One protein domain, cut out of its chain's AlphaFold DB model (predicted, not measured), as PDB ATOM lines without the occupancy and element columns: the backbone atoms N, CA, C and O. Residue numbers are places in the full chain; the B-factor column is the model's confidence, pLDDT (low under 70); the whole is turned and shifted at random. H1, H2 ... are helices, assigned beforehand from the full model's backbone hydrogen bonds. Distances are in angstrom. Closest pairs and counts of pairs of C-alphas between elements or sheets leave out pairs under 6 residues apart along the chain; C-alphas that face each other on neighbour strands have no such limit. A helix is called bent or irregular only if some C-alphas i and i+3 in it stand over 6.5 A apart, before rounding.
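What this domain is: This is residues 2 to 97 of the 150 residues of an uncharacterized protein of Veillonella sp. T11011-6 (UniProt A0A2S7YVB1). This is a long helical hairpin with a small head: H1 and the arm H2a run side by side in opposite ways, and at the end where H1 begins, H2b turns off crosswise and H3 and H4 fold back to pack on H1 and H2b. At the other end of the hairpin, residues 31 to 37 stick out as a free turn. The printed part has 96 residues, with four named helices in the order H1, H2, H3, H4 and no named strand; the class is all helix. The whole is loose, with a radius of gyration of the C-alphas of 16.9 A, and a rod spanning 54 by 24 by 17 A.

Where its parts are: Find C-alpha 2 at (96.872, -33.143, -2.060); from there H1, residues 2 to 32, runs 45.0 A to C-alpha 32 at (71.916, -11.745, 28.740). Next comes H2, residues 40 to 75, assigned as one helix by its hydrogen bonds but bent: C-alphas 59 and 62 are 7.8 A apart. Its arm H2a, residues 40 to 59, is 29.1 A long and itself irregular, with C-alphas 53 and 56 7.0 A apart and a kink of 31 degrees near residue 53. Its arm H2b, residues 62 to 75, is 19.9 A long. H3 is residues 78 to 86, and H4, residues 90 to 93, ends at C-alpha 93 at (86.276, -33.823, -1.727).

How they stand to each other: Look first at residues 12 to 23 of H1, which alone touch H2a; the closest C-alphas, of Arg 15 and Leu 53, are 6.1 A apart. The two form a helical hairpin, opposite ways at a shallow tilt of 11 degrees. H2a and H2b stand about perpendicular, at 74 degrees. H2b and H3 touch, closest at the C-alphas of Met 72 and Arg 78, 6.5 A, at a steep tilt of 54 degrees, opposite ways. With residues 6 to 10 alone, H1 touches H4, closest at the C-alphas of Ile 6 and His 90, 5.9 A. H2a is apart from H3 and H4. In H1, H2b and H3 every O i to N i+4 pair is within hydrogen-bond range; in H2a 11 of 16 are, and H4 is too short for such a pair.

The domain as a whole: The C-alphas farthest apart, of Pro 36 and Pro 97, are 55.4 A apart. The printed part has no cut and no long link. The mean pLDDT of the printed part is 73.1, and 34 residues are under 70, among them residues 27 to 47 and 53 to 60.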
ATOM      1  N   LYS A   2      98.175 -32.880  -2.712       70.75
ATOM      2  CA  LYS A   2      96.872 -33.143  -2.060       70.75
ATOM      3  C   LYS A   2      96.879 -32.947  -0.527       70.75
ATOM      4  O   LYS A   2      95.952 -32.352   0.001       70.75
ATOM      5  N   SER A   3      97.959 -33.327   0.168       72.06
ATOM      6  CA  SER A   3      98.130 -33.108   1.623       72.06
ATOM      7  C   SER A   3      98.107 -31.621   2.034       72.06
ATOM      8  O   SER A   3      97.391 -31.252   2.964       72.06
ATOM      9  N   LYS A   4      98.799 -30.735   1.296       77.75
ATOM     10  CA  LYS A   4      98.771 -29.277   1.546       77.75
ATOM     11  C   LYS A   4      97.360 -28.697   1.370       77.75
ATOM     12  O   LYS A   4      96.943 -27.846   2.145       77.75
ATOM     13  N   ILE A   5      96.609 -29.203   0.388       76.44
ATOM     14  CA  ILE A   5      95.219 -28.807   0.129       76.44
ATOM     15  C   ILE A   5      94.288 -29.252   1.265       76.44
ATOM     16  O   ILE A   5      93.445 -28.474   1.697       76.44
ATOM     17  N   ILE A   6      94.450 -30.473   1.777       74.94
ATOM     18  CA  ILE A   6      93.660 -30.977   2.911       74.94
ATOM     19  C   ILE A   6      93.931 -30.148   4.171       74.94
ATOM     20  O   ILE A   6      92.985 -29.753   4.849       74.94
ATOM     21  N   LYS A   7      95.203 -29.821   4.450       79.25
ATOM     22  CA  LYS A   7      95.566 -28.914   5.551       79.25
ATOM     23  C   LYS A   7      94.900 -27.547   5.395       79.25
ATOM     24  O   LYS A   7      94.317 -27.059   6.356       79.25
ATOM     25  N   LEU A   8      94.917 -26.967   4.191       80.50
ATOM     26  CA  LEU A   8      94.238 -25.700   3.906       80.50
ATOM     27  C   LEU A   8      92.724 -25.792   4.154       80.50
ATOM     28  O   LEU A   8      92.170 -24.923   4.816       80.50
ATOM     29  N   LEU A   9      92.061 -26.844   3.664       79.69
ATOM     30  CA  LEU A   9      90.619 -27.040   3.853       79.69
ATOM     31  C   LEU A   9      90.246 -27.207   5.335       79.69
ATOM     32  O   LEU A   9      89.286 -26.585   5.782       79.69
ATOM     33  N   ASN A  10      91.039 -27.958   6.105       79.12
ATOM     34  CA  ASN A  10      90.849 -28.097   7.553       79.12
ATOM     35  C   ASN A  10      91.017 -26.762   8.289       79.12
ATOM     36  O   ASN A  10      90.236 -26.452   9.183       79.12
ATOM     37  N   LEU A  11      92.016 -25.964   7.907       79.56
ATOM     38  CA  LEU A  11      92.291 -24.662   8.518       79.56
ATOM     39  C   LEU A  11      91.144 -23.677   8.238       79.56
ATOM     40  O   LEU A  11      90.685 -22.967   9.128       79.56
ATOM     41  N   ILE A  12      90.627 -23.703   7.013       78.81
ATOM     42  CA  ILE A  12      89.444 -22.951   6.596       78.81
ATOM     43  C   ILE A  12      88.200 -23.386   7.379       78.81
ATOM     44  O   ILE A  12      87.482 -22.540   7.909       78.81
ATOM     45  N   ARG A  13      87.960 -24.697   7.490       81.50
ATOM     46  CA  ARG A  13      86.847 -25.264   8.258       81.50
ATOM     47  C   ARG A  13      86.909 -24.822   9.720       81.50
ATOM     48  O   ARG A  13      85.906 -24.363  10.253       81.50
ATOM     49  N   PHE A  14      88.080 -24.936  10.345       77.38
ATOM     50  CA  PHE A  14      88.284 -24.548  11.740       77.38
ATOM     51  C   PHE A  14      87.998 -23.061  11.961       77.38
ATOM     52  O   PHE A  14      87.329 -22.708  12.925       77.38
ATOM     53  N   ARG A  15      88.424 -22.197  11.033       78.12
ATOM     54  CA  ARG A  15      88.146 -20.756  11.101       78.12
ATOM     55  C   ARG A  15      86.661 -20.441  10.978       78.12
ATOM     56  O   ARG A  15      86.173 -19.665  11.782       78.12
ATOM     57  N   ILE A  16      85.949 -21.074  10.042       76.19
ATOM     58  CA  ILE A  16      84.496 -20.887   9.878       76.19
ATOM     59  C   ILE A  16      83.748 -21.325  11.144       76.19
ATOM     60  O   ILE A  16      82.926 -20.576  11.664       76.19
ATOM     61  N   ILE A  17      84.062 -22.512  11.673       77.38
ATOM     62  CA  ILE A  17      83.443 -23.015  12.909       77.38
ATOM     63  C   ILE A  17      83.771 -22.087  14.083       77.38
ATOM     64  O   ILE A  17      82.872 -21.723  14.836       77.38
ATOM     65  N   GLY A  18      85.028 -21.654  14.205       72.38
ATOM     66  CA  GLY A  18      85.470 -20.727  15.244       72.38
ATOM     67  C   GLY A  18      84.749 -19.380  15.181       72.38
ATOM     68  O   GLY A  18      84.283 -18.901  16.207       72.38
ATOM     69  N   THR A  19      84.575 -18.799  13.988       75.31
ATOM     70  CA  THR A  19      83.818 -17.546  13.821       75.31
ATOM     71  C   THR A  19      82.342 -17.703  14.162       75.31
ATOM     72  O   THR A  19      81.767 -16.798  14.760       75.31
ATOM     73  N   ILE A  20      81.728 -18.842  13.814       77.12
ATOM     74  CA  ILE A  20      80.323 -19.120  14.147       77.12
ATOM     75  C   ILE A  20      80.163 -19.247  15.662       77.12
ATOM     76  O   ILE A  20      79.300 -18.590  16.231       77.12
ATOM     77  N   LEU A  21      81.022 -20.036  16.317       73.62
ATOM     78  CA  LEU A  21      80.999 -20.194  17.772       73.62
ATOM     79  C   LEU A  21      81.197 -18.850  18.474       73.62
ATOM     80  O   LEU A  21      80.382 -18.491  19.317       73.62
ATOM     81  N   LEU A  22      82.208 -18.076  18.075       73.44
ATOM     82  CA  LEU A  22      82.464 -16.748  18.634       73.44
ATOM     83  C   LEU A  22      81.244 -15.828  18.479       73.44
ATOM     84  O   LEU A  22      80.838 -15.189  19.443       73.44
ATOM     85  N   SER A  23      80.625 -15.815  17.295       70.38
ATOM     86  CA  SER A  23      79.437 -14.992  17.033       70.38
ATOM     87  C   SER A  23      78.265 -15.397  17.928       70.38
ATOM     88  O   SER A  23      77.624 -14.529  18.513       70.38
ATOM     89  N   ILE A  24      78.018 -16.703  18.093       73.00
ATOM     90  CA  ILE A  24      76.982 -17.226  18.999       73.00
ATOM     91  C   ILE A  24      77.268 -16.810  20.442       73.00
ATOM     92  O   ILE A  24      76.376 -16.290  21.099       73.00
ATOM     93  N   THR A  25      78.503 -16.990  20.919       69.62
ATOM     94  CA  THR A  25      78.871 -16.670  22.312       69.62
ATOM     95  C   THR A  25      78.634 -15.193  22.613       69.62
ATOM     96  O   THR A  25      78.060 -14.848  23.637       69.62
ATOM     97  N   ILE A  26      79.018 -14.315  21.686       70.38
ATOM     98  CA  ILE A  26      78.833 -12.873  21.857       70.38
ATOM     99  C   ILE A  26      77.354 -12.487  21.754       70.38
ATOM    100  O   ILE A  26      76.903 -11.627  22.501       70.38
ATOM    101  N   THR A  27      76.582 -13.147  20.886       68.44
ATOM    102  CA  THR A  27      75.135 -12.902  20.763       68.44
ATOM    103  C   THR A  27      74.398 -13.311  22.036       68.44
ATOM    104  O   THR A  27      73.573 -12.552  22.527       68.44
ATOM    105  N   VAL A  28      74.721 -14.479  22.601       68.25
ATOM    106  CA  VAL A  28      74.148 -14.953  23.871       68.25
ATOM    107  C   VAL A  28      74.505 -13.995  25.007       68.25
ATOM    108  O   VAL A  28      73.607 -13.530  25.701       68.25
ATOM    109  N   ASN A  29      75.778 -13.603  25.120       67.88
ATOM    110  CA  ASN A  29      76.212 -12.642  26.135       67.88
ATOM    111  C   ASN A  29      75.533 -11.273  25.973       67.88
ATOM    112  O   ASN A  29      75.207 -10.638  26.967       67.88
ATOM    113  N   ALA A  30      75.300 -10.810  24.741       64.81
ATOM    114  CA  ALA A  30      74.610  -9.545  24.482       64.81
ATOM    115  C   ALA A  30      73.111  -9.599  24.830       64.81
ATOM    116  O   ALA A  30      72.550  -8.596  25.259       64.81
ATOM    117  N   ILE A  31      72.464 -10.759  24.663       66.00
ATOM    118  CA  ILE A  31      71.064 -10.973  25.061       66.00
ATOM    119  C   ILE A  31      70.941 -11.024  26.592       66.00
ATOM    120  O   ILE A  31      70.026 -10.427  27.157       66.00
ATOM    121  N   GLU A  32      71.869 -11.704  27.271       64.06
ATOM    122  CA  GLU A  32      71.916 -11.745  28.740       64.06
ATOM    123  C   GLU A  32      72.252 -10.375  29.344       64.06
ATOM    124  O   GLU A  32      71.684  -9.991  30.363       64.06
ATOM    125  N   ALA A  33      73.114  -9.598  28.690       63.59
ATOM    126  CA  ALA A  33      73.512  -8.259  29.114       63.59
ATOM    127  C   ALA A  33      72.514  -7.163  28.699       63.59
ATOM    128  O   ALA A  33      72.946  -6.066  28.358       63.59
ATOM    129  N   THR A  34      71.203  -7.435  28.714       52.97
ATOM    130  CA  THR A  34      70.114  -6.498  28.368       52.97
ATOM    131  C   THR A  34      70.081  -5.261  29.285       52.97
ATOM    132  O   THR A  34      69.199  -5.073  30.117       52.97
ATOM    133  N   ALA A  35      71.051  -4.371  29.090       53.72
ATOM    134  CA  ALA A  35      70.970  -2.941  29.306       53.72
ATOM    135  C   ALA A  35      70.619  -2.297  27.947       53.72
ATOM    136  O   ALA A  35      71.067  -2.776  26.905       53.72
ATOM    137  N   PRO A  36      69.811  -1.226  27.918       52.47
ATOM    138  CA  PRO A  36      69.131  -0.728  26.714       52.47
ATOM    139  C   PRO A  36      70.040  -0.110  25.634       52.47
ATOM    140  O   PRO A  36      69.534   0.385  24.633       52.47
ATOM    141  N   ASN A  37      71.363  -0.175  25.790       54.34
ATOM    142  CA  ASN A  37      72.340   0.262  24.803       54.34
ATOM    143  C   ASN A  37      73.289  -0.899  24.501       54.34
ATOM    144  O   ASN A  37      74.220  -1.170  25.255       54.34
ATOM    145  N   ILE A  38      73.062  -1.591  23.381       55.88
ATOM    146  CA  ILE A  38      74.089  -2.445  22.774       55.88
ATOM    147  C   ILE A  38      75.185  -1.490  22.298       55.88
ATOM    148  O   ILE A  38      75.156  -0.998  21.170       55.88
ATOM    149  N   ASP A  39      76.108  -1.156  23.194       57.16
ATOM    150  CA  ASP A  39      77.184  -0.232  22.885       57.16
ATOM    151  C   ASP A  39      78.020  -0.820  21.744       57.16
ATOM    152  O   ASP A  39      78.439  -1.984  21.769       57.16
ATOM    153  N   TYR A  40      78.302   0.009  20.738       56.81
ATOM    154  CA  TYR A  40      79.166  -0.292  19.587       56.81
ATOM    155  C   TYR A  40      80.518  -0.932  19.974       56.81
ATOM    156  O   TYR A  40      81.177  -1.558  19.139       56.81
ATOM    157  N   ILE A  41      80.896  -0.823  21.253       60.84
ATOM    158  CA  ILE A  41      82.013  -1.487  21.928       60.84
ATOM    159  C   ILE A  41      82.025  -3.005  21.693       60.84
ATOM    160  O   ILE A  41      83.107  -3.558  21.521       60.84
ATOM    161  N   PHE A  42      80.875  -3.686  21.616       60.78
ATOM    162  CA  PHE A  42      80.845  -5.129  21.322       60.78
ATOM    163  C   PHE A  42      80.882  -5.439  19.818       60.78
ATOM    164  O   PHE A  42      81.422  -6.468  19.415       60.78
ATOM    165  N   ILE A  43      80.382  -4.540  18.963       67.94
ATOM    166  CA  ILE A  43      80.289  -4.742  17.504       67.94
ATOM    167  C   ILE A  43      81.662  -4.616  16.825       67.94
ATOM    168  O   ILE A  43      81.994  -5.391  15.921       67.94
ATOM    169  N   ILE A  44      82.485  -3.662  17.266       68.50
ATOM    170  CA  ILE A  44      83.794  -3.380  16.658       68.50
ATOM    171  C   ILE A  44      84.763  -4.577  16.799       68.50
ATOM    172  O   ILE A  44      85.303  -5.015  15.778       68.50
ATOM    173  N   PRO A  45      84.949  -5.193  17.984       65.94
ATOM    174  CA  PRO A  45      85.775  -6.390  18.132       65.94
ATOM    175  C   PRO A  45      85.279  -7.576  17.301       65.94
ATOM    176  O   PRO A  45      86.106  -8.319  16.777       65.94
ATOM    177  N   ILE A  46      83.960  -7.741  17.124       67.94
ATOM    178  CA  ILE A  46      83.378  -8.805  16.284       67.94
ATOM    179  C   ILE A  46      83.777  -8.614  14.820       67.94
ATOM    180  O   ILE A  46      84.236  -9.560  14.177       67.94
ATOM    181  N   LEU A  47      83.637  -7.396  14.290       69.12
ATOM    182  CA  LEU A  47      84.017  -7.077  12.913       69.12
ATOM    183  C   LEU A  47      85.527  -7.246  12.692       69.12
ATOM    184  O   LEU A  47      85.952  -7.834  11.691       69.12
ATOM    185  N   VAL A  48      86.348  -6.796  13.642       72.19
ATOM    186  CA  VAL A  48      87.813  -6.912  13.565       72.19
ATOM    187  C   VAL A  48      88.264  -8.376  13.672       72.19
ATOM    188  O   VAL A  48      89.015  -8.858  12.824       72.19
ATOM    189  N   MET A  49      87.756  -9.141  14.642       71.25
ATOM    190  CA  MET A  49      88.068 -10.573  14.767       71.25
ATOM    191  C   MET A  49      87.563 -11.368  13.561       71.25
ATOM    192  O   MET A  49      88.289 -12.209  13.026       71.25
ATOM    193  N   GLY A  50      86.348 -11.080  13.088       69.38
ATOM    194  CA  GLY A  50      85.757 -11.711  11.911       69.38
ATOM    195  C   GLY A  50      86.600 -11.489  10.657       69.38
ATOM    196  O   GLY A  50      86.930 -12.444   9.957       69.38
ATOM    197  N   THR A  51      87.033 -10.256  10.391       69.44
ATOM    198  CA  THR A  51      87.872  -9.947   9.218       69.44
ATOM    199  C   THR A  51      89.240 -10.636   9.276       69.44
ATOM    200  O   THR A  51      89.653 -11.241   8.281       69.44
ATOM    201  N   ILE A  52      89.905 -10.658  10.437       70.94
ATOM    202  CA  ILE A  52      91.186 -11.366  10.639       70.94
ATOM    203  C   ILE A  52      91.020 -12.884  10.454       70.94
ATOM    204  O   ILE A  52      91.854 -13.551   9.826       70.94
ATOM    205  N   LEU A  53      89.929 -13.454  10.971       66.00
ATOM    206  CA  LEU A  53      89.634 -14.880  10.843       66.00
ATOM    207  C   LEU A  53      89.298 -15.278   9.403       66.00
ATOM    208  O   LEU A  53      89.711 -16.360   8.975       66.00
ATOM    209  N   LEU A  54      88.610 -14.415   8.651       67.69
ATOM    210  CA  LEU A  54      88.175 -14.673   7.276       67.69
ATOM    211  C   LEU A  54      89.240 -14.311   6.221       67.69
ATOM    212  O   LEU A  54      89.201 -14.856   5.118       67.69
ATOM    213  N   TRP A  55      90.238 -13.475   6.530       67.31
ATOM    214  CA  TRP A  55      91.301 -13.075   5.589       67.31
ATOM    215  C   TRP A  55      91.998 -14.252   4.868       67.31
ATOM    216  O   TRP A  55      92.145 -14.226   3.638       67.31
ATOM    217  N   PRO A  56      92.357 -15.359   5.547       64.19
ATOM    218  CA  PRO A  56      92.947 -16.523   4.886       64.19
ATOM    219  C   PRO A  56      91.994 -17.235   3.912       64.19
ATOM    220  O   PRO A  56      92.466 -17.890   2.975       64.19
ATOM    221  N   LEU A  57      90.669 -17.091   4.074       65.69
ATOM    222  CA  LEU A  57      89.685 -17.600   3.108       65.69
ATOM    223  C   LEU A  57      89.830 -16.892   1.766       65.69
ATOM    224  O   LEU A  57      89.775 -17.541   0.721       65.69
ATOM    225  N   ILE A  58      90.072 -15.580   1.791       66.75
ATOM    226  CA  ILE A  58      90.239 -14.756   0.591       66.75
ATOM    227  C   ILE A  58      91.479 -15.214  -0.184       66.75
ATOM    228  O   ILE A  58      91.414 -15.402  -1.404       66.75
ATOM    229  N   ARG A  59      92.579 -15.504   0.524       68.44
ATOM    230  CA  ARG A  59      93.834 -15.989  -0.077       68.44
ATOM    231  C   ARG A  59      93.698 -17.397  -0.680       68.44
ATOM    232  O   ARG A  59      94.295 -17.685  -1.715       68.44
ATOM    233  N   GLY A  60      92.879 -18.264  -0.079       69.44
ATOM    234  CA  GLY A  60      92.638 -19.644  -0.530       69.44
ATOM    235  C   GLY A  60      91.452 -19.843  -1.488       69.44
ATOM    236  O   GLY A  60      91.280 -20.949  -2.017       69.44
ATOM    237  N   ARG A  61      90.638 -18.807  -1.747       73.88
ATOM    238  CA  ARG A  61      89.310 -18.934  -2.386       73.88
ATOM    239  C   ARG A  61      89.317 -19.632  -3.742       73.88
ATOM    240  O   ARG A  61      88.426 -20.423  -4.037       73.88
ATOM    241  N   ARG A  62      90.336 -19.380  -4.573       79.38
ATOM    242  CA  ARG A  62      90.430 -19.961  -5.925       79.38
ATOM    243  C   ARG A  62      90.624 -21.478  -5.871       79.38
ATOM    244  O   ARG A  62      90.021 -22.200  -6.663       79.38
ATOM    245  N   ILE A  63      91.418 -21.968  -4.918       77.50
ATOM    246  CA  ILE A  63      91.682 -23.401  -4.731       77.50
ATOM    247  C   ILE A  63      90.427 -24.090  -4.189       77.50
ATOM    248  O   ILE A  63      89.991 -25.097  -4.747       77.50
ATOM    249  N   VAL A  64      89.802 -23.510  -3.160       74.75
ATOM    250  CA  VAL A  64      88.554 -24.033  -2.580       74.75
ATOM    251  C   VAL A  64      87.438 -24.066  -3.626       74.75
ATOM    252  O   VAL A  64      86.780 -25.092  -3.778       74.75
ATOM    253  N   SER A  65      87.281 -23.000  -4.417       81.31
ATOM    254  CA  SER A  65      86.278 -22.918  -5.490       81.31
ATOM    255  C   SER A  65      86.473 -24.000  -6.556       81.31
ATOM    256  O   SER A  65      85.495 -24.593  -7.012       81.31
ATOM    257  N   ARG A  66      87.721 -24.310  -6.934       82.75
ATOM    258  CA  ARG A  66      88.017 -25.403  -7.876       82.75
ATOM    259  C   ARG A  66      87.622 -26.768  -7.309       82.75
ATOM    260  O   ARG A  66      87.007 -27.563  -8.015       82.75
ATOM    261  N   ILE A  67      87.929 -27.032  -6.037       82.06
ATOM    262  CA  ILE A  67      87.578 -28.297  -5.368       82.06
ATOM    263  C   ILE A  67      86.066 -28.423  -5.212       82.06
ATOM    264  O   ILE A  67      85.513 -29.491  -5.469       82.06
ATOM    265  N   TYR A  68      85.398 -27.331  -4.844       80.44
ATOM    266  CA  TYR A  68      83.950 -27.282  -4.707       80.44
ATOM    267  C   TYR A  68      83.255 -27.547  -6.046       80.44
ATOM    268  O   TYR A  68      82.394 -28.419  -6.110       80.44
ATOM    269  N   ARG A  69      83.684 -26.896  -7.139       84.31
ATOM    270  CA  ARG A  69      83.158 -27.152  -8.496       84.31
ATOM    271  C   ARG A  69      83.366 -28.601  -8.936       84.31
ATOM    272  O   ARG A  69      82.424 -29.241  -9.396       84.31
ATOM    273  N   LYS A  70      84.568 -29.148  -8.729       85.50
ATOM    274  CA  LYS A  70      84.874 -30.553  -9.043       85.50
ATOM    275  C   LYS A  70      84.028 -31.528  -8.214       85.50
ATOM    276  O   LYS A  70      83.506 -32.503  -8.745       85.50
ATOM    277  N   SER A  71      83.852 -31.247  -6.925       82.00
ATOM    278  CA  SER A  71      83.008 -32.048  -6.030       82.00
ATOM    279  C   SER A  71      81.531 -31.959  -6.412       82.00
ATOM    280  O   SER A  71      80.836 -32.969  -6.385       82.00
ATOM    281  N   MET A  72      81.059 -30.779  -6.820       85.38
ATOM    282  CA  MET A  72      79.683 -30.567  -7.271       85.38
ATOM    283  C   MET A  72      79.373 -31.381  -8.525       85.38
ATOM    284  O   MET A  72      78.343 -32.045  -8.578       85.38
ATOM    285  N   SER A  73      80.293 -31.394  -9.494       86.50
ATOM    286  CA  SER A  73      80.179 -32.230 -10.694       86.50
ATOM    287  C   SER A  73      80.091 -33.724 -10.347       86.50
ATOM    288  O   SER A  73      79.270 -34.437 -10.918       86.50
ATOM    289  N   LYS A  74      80.861 -34.189  -9.349       84.56
ATOM    290  CA  LYS A  74      80.867 -35.595  -8.914       84.56
ATOM    291  C   LYS A  74      79.609 -36.010  -8.144       84.56
ATOM    292  O   LYS A  74      79.073 -37.085  -8.385       84.56
ATOM    293  N   TYR A  75      79.175 -35.209  -7.171       83.00
ATOM    294  CA  TYR A  75      78.104 -35.591  -6.240       83.00
ATOM    295  C   TYR A  75      76.715 -35.078  -6.641       83.00
ATOM    296  O   TYR A  75      75.735 -35.500  -6.029       83.00
ATOM    297  N   LYS A  76      76.631 -34.155  -7.614       85.81
ATOM    298  CA  LYS A  76      75.404 -33.508  -8.126       85.81
ATOM    299  C   LYS A  76      74.482 -32.885  -7.058       85.81
ATOM    300  O   LYS A  76      73.347 -32.538  -7.348       85.81
ATOM    301  N   SER A  77      74.953 -32.717  -5.820       83.56
ATOM    302  CA  SER A  77      74.163 -32.207  -4.695       83.56
ATOM    303  C   SER A  77      74.980 -31.225  -3.864       83.56
ATOM    304  O   SER A  77      76.026 -31.583  -3.311       83.56
ATOM    305  N   ARG A  78      74.471 -29.992  -3.733       84.25
ATOM    306  CA  ARG A  78      75.117 -28.938  -2.933       84.25
ATOM    307  C   ARG A  78      75.203 -29.326  -1.459       84.25
ATOM    308  O   ARG A  78      76.244 -29.145  -0.832       84.25
ATOM    309  N   LEU A  79      74.125 -29.918  -0.948       79.00
ATOM    310  CA  LEU A  79      73.964 -30.308   0.450       79.00
ATOM    311  C   LEU A  79      74.999 -31.374   0.844       79.00
ATOM    312  O   LEU A  79      75.690 -31.222   1.847       79.00
ATOM    313  N   LYS A  80      75.218 -32.391  -0.005       79.81
ATOM    314  CA  LYS A  80      76.254 -33.418   0.227       79.81
ATOM    315  C   LYS A  80      77.667 -32.831   0.272       79.81
ATOM    316  O   LYS A  80      78.451 -33.188   1.148       79.81
ATOM    317  N   VAL A  81      77.998 -31.929  -0.656       82.44
ATOM    318  CA  VAL A  81      79.324 -31.286  -0.705       82.44
ATOM    319  C   VAL A  81      79.552 -30.412   0.530       82.44
ATOM    320  O   VAL A  81      80.636 -30.450   1.112       82.44
ATOM    321  N   TYR A  82      78.527 -29.670   0.954       81.00
ATOM    322  CA  TYR A  82      78.572 -28.845   2.159       81.00
ATOM    323  C   TYR A  82      78.751 -29.684   3.428       81.00
ATOM    324  O   TYR A  82      79.657 -29.412   4.216       81.00
ATOM    325  N   LEU A  83      77.977 -30.764   3.575       78.25
ATOM    326  CA  LEU A  83      78.121 -31.709   4.683       78.25
ATOM    327  C   LEU A  83      79.534 -32.294   4.733       78.25
ATOM    328  O   LEU A  83      80.171 -32.264   5.781       78.25
ATOM    329  N   TYR A  84      80.086 -32.755   3.609       80.94
ATOM    330  CA  TYR A  84      81.461 -33.268   3.577       80.94
ATOM    331  C   TYR A  84      82.506 -32.223   3.957       80.94
ATOM    332  O   TYR A  84      83.525 -32.569   4.551       80.94
ATOM    333  N   PHE A  85      82.264 -30.956   3.648       81.69
ATOM    334  CA  PHE A  85      83.159 -29.881   4.039       81.69
ATOM    335  C   PHE A  85      83.079 -29.586   5.544       81.69
ATOM    336  O   PHE A  85      84.113 -29.579   6.212       81.69
ATOM    337  N   ILE A  86      81.872 -29.423   6.096       76.12
ATOM    338  CA  ILE A  86      81.655 -29.165   7.532       76.12
ATOM    339  C   ILE A  86      82.076 -30.339   8.402       76.12
ATOM    340  O   ILE A  86      82.573 -30.134   9.508       76.12
ATOM    341  N   LEU A  87      81.904 -31.566   7.925       71.88
ATOM    342  CA  LEU A  87      82.289 -32.769   8.655       71.88
ATOM    343  C   LEU A  87      83.786 -33.085   8.511       71.88
ATOM    344  O   LEU A  87      84.295 -33.972   9.188       71.88
ATOM    345  N   GLY A  88      84.526 -32.344   7.680       73.81
ATOM    346  CA  GLY A  88      85.972 -32.518   7.523       73.81
ATOM    347  C   GLY A  88      86.382 -33.661   6.590       73.81
ATOM    348  O   GLY A  88      87.550 -34.046   6.573       73.81
ATOM    349  N   PHE A  89      85.475 -34.178   5.752       77.56
ATOM    350  CA  PHE A  89      85.757 -35.204   4.732       77.56
ATOM    351  C   PHE A  89      86.424 -34.635   3.483       77.56
ATOM    352  O   PHE A  89      86.073 -34.942   2.340       77.56
ATOM    353  N   HIS A  90      87.455 -33.826   3.702       80.50
ATOM    354  CA  HIS A  90      88.220 -33.180   2.647       80.50
ATOM    355  C   HIS A  90      88.950 -34.185   1.752       80.50
ATOM    356  O   HIS A  90      89.078 -33.937   0.557       80.50
ATOM    357  N   ASN A  91      89.340 -35.354   2.270       74.94
ATOM    358  CA  ASN A  91      89.920 -36.435   1.462       74.94
ATOM    359  C   ASN A  91      88.959 -36.886   0.351       74.94
ATOM    360  O   ASN A  91      89.359 -37.024  -0.807       74.94
ATOM    361  N   LYS A  92      87.669 -37.007   0.691       76.19
ATOM    362  CA  LYS A  92      86.594 -37.373  -0.236       76.19
ATOM    363  C   LYS A  92      86.354 -36.274  -1.279       76.19
ATOM    364  O   LYS A  92      86.218 -36.575  -2.464       76.19
ATOM    365  N   LEU A  93      86.396 -35.005  -0.854       77.75
ATOM    366  CA  LEU A  93      86.276 -33.823  -1.727       77.75
ATOM    367  C   LEU A  93      87.461 -33.670  -2.698       77.75
ATOM    368  O   LEU A  93      87.289 -33.268  -3.846       77.75
ATOM    369  N   VAL A  94      88.671 -34.030  -2.267       78.81
ATOM    370  CA  VAL A  94      89.891 -33.990  -3.098       78.81
ATOM    371  C   VAL A  94      89.989 -35.216  -4.028       78.81
ATOM    372  O   VAL A  94      90.847 -35.267  -4.913       78.81
ATOM    373  N   GLY A  95      89.079 -36.187  -3.891       72.38
ATOM    374  CA  GLY A  95      89.030 -37.388  -4.724       72.38
ATOM    375  C   GLY A  95      90.113 -38.407  -4.374       72.38
ATOM    376  O   GLY A  95      90.573 -39.128  -5.256       72.38
ATOM    377  N   ILE A  96      90.560 -38.443  -3.117       69.06
ATOM    378  CA  ILE A  96      91.384 -39.541  -2.609       69.06
ATOM    379  C   ILE A  96      90.424 -40.688  -2.263       69.06
ATOM    380  O   ILE A  96      89.483 -40.454  -1.497       69.06
ATOM    381  N   PRO A  97      90.598 -41.890  -2.844       61.41
ATOM    382  CA  PRO A  97      89.801 -43.044  -2.452       61.41
ATOM    383  C   PRO A  97      90.038 -43.331  -0.966       61.41
ATOM    384  O   PRO A  97      91.171 -43.291  -0.489       61.41
TER     385      PRO A  97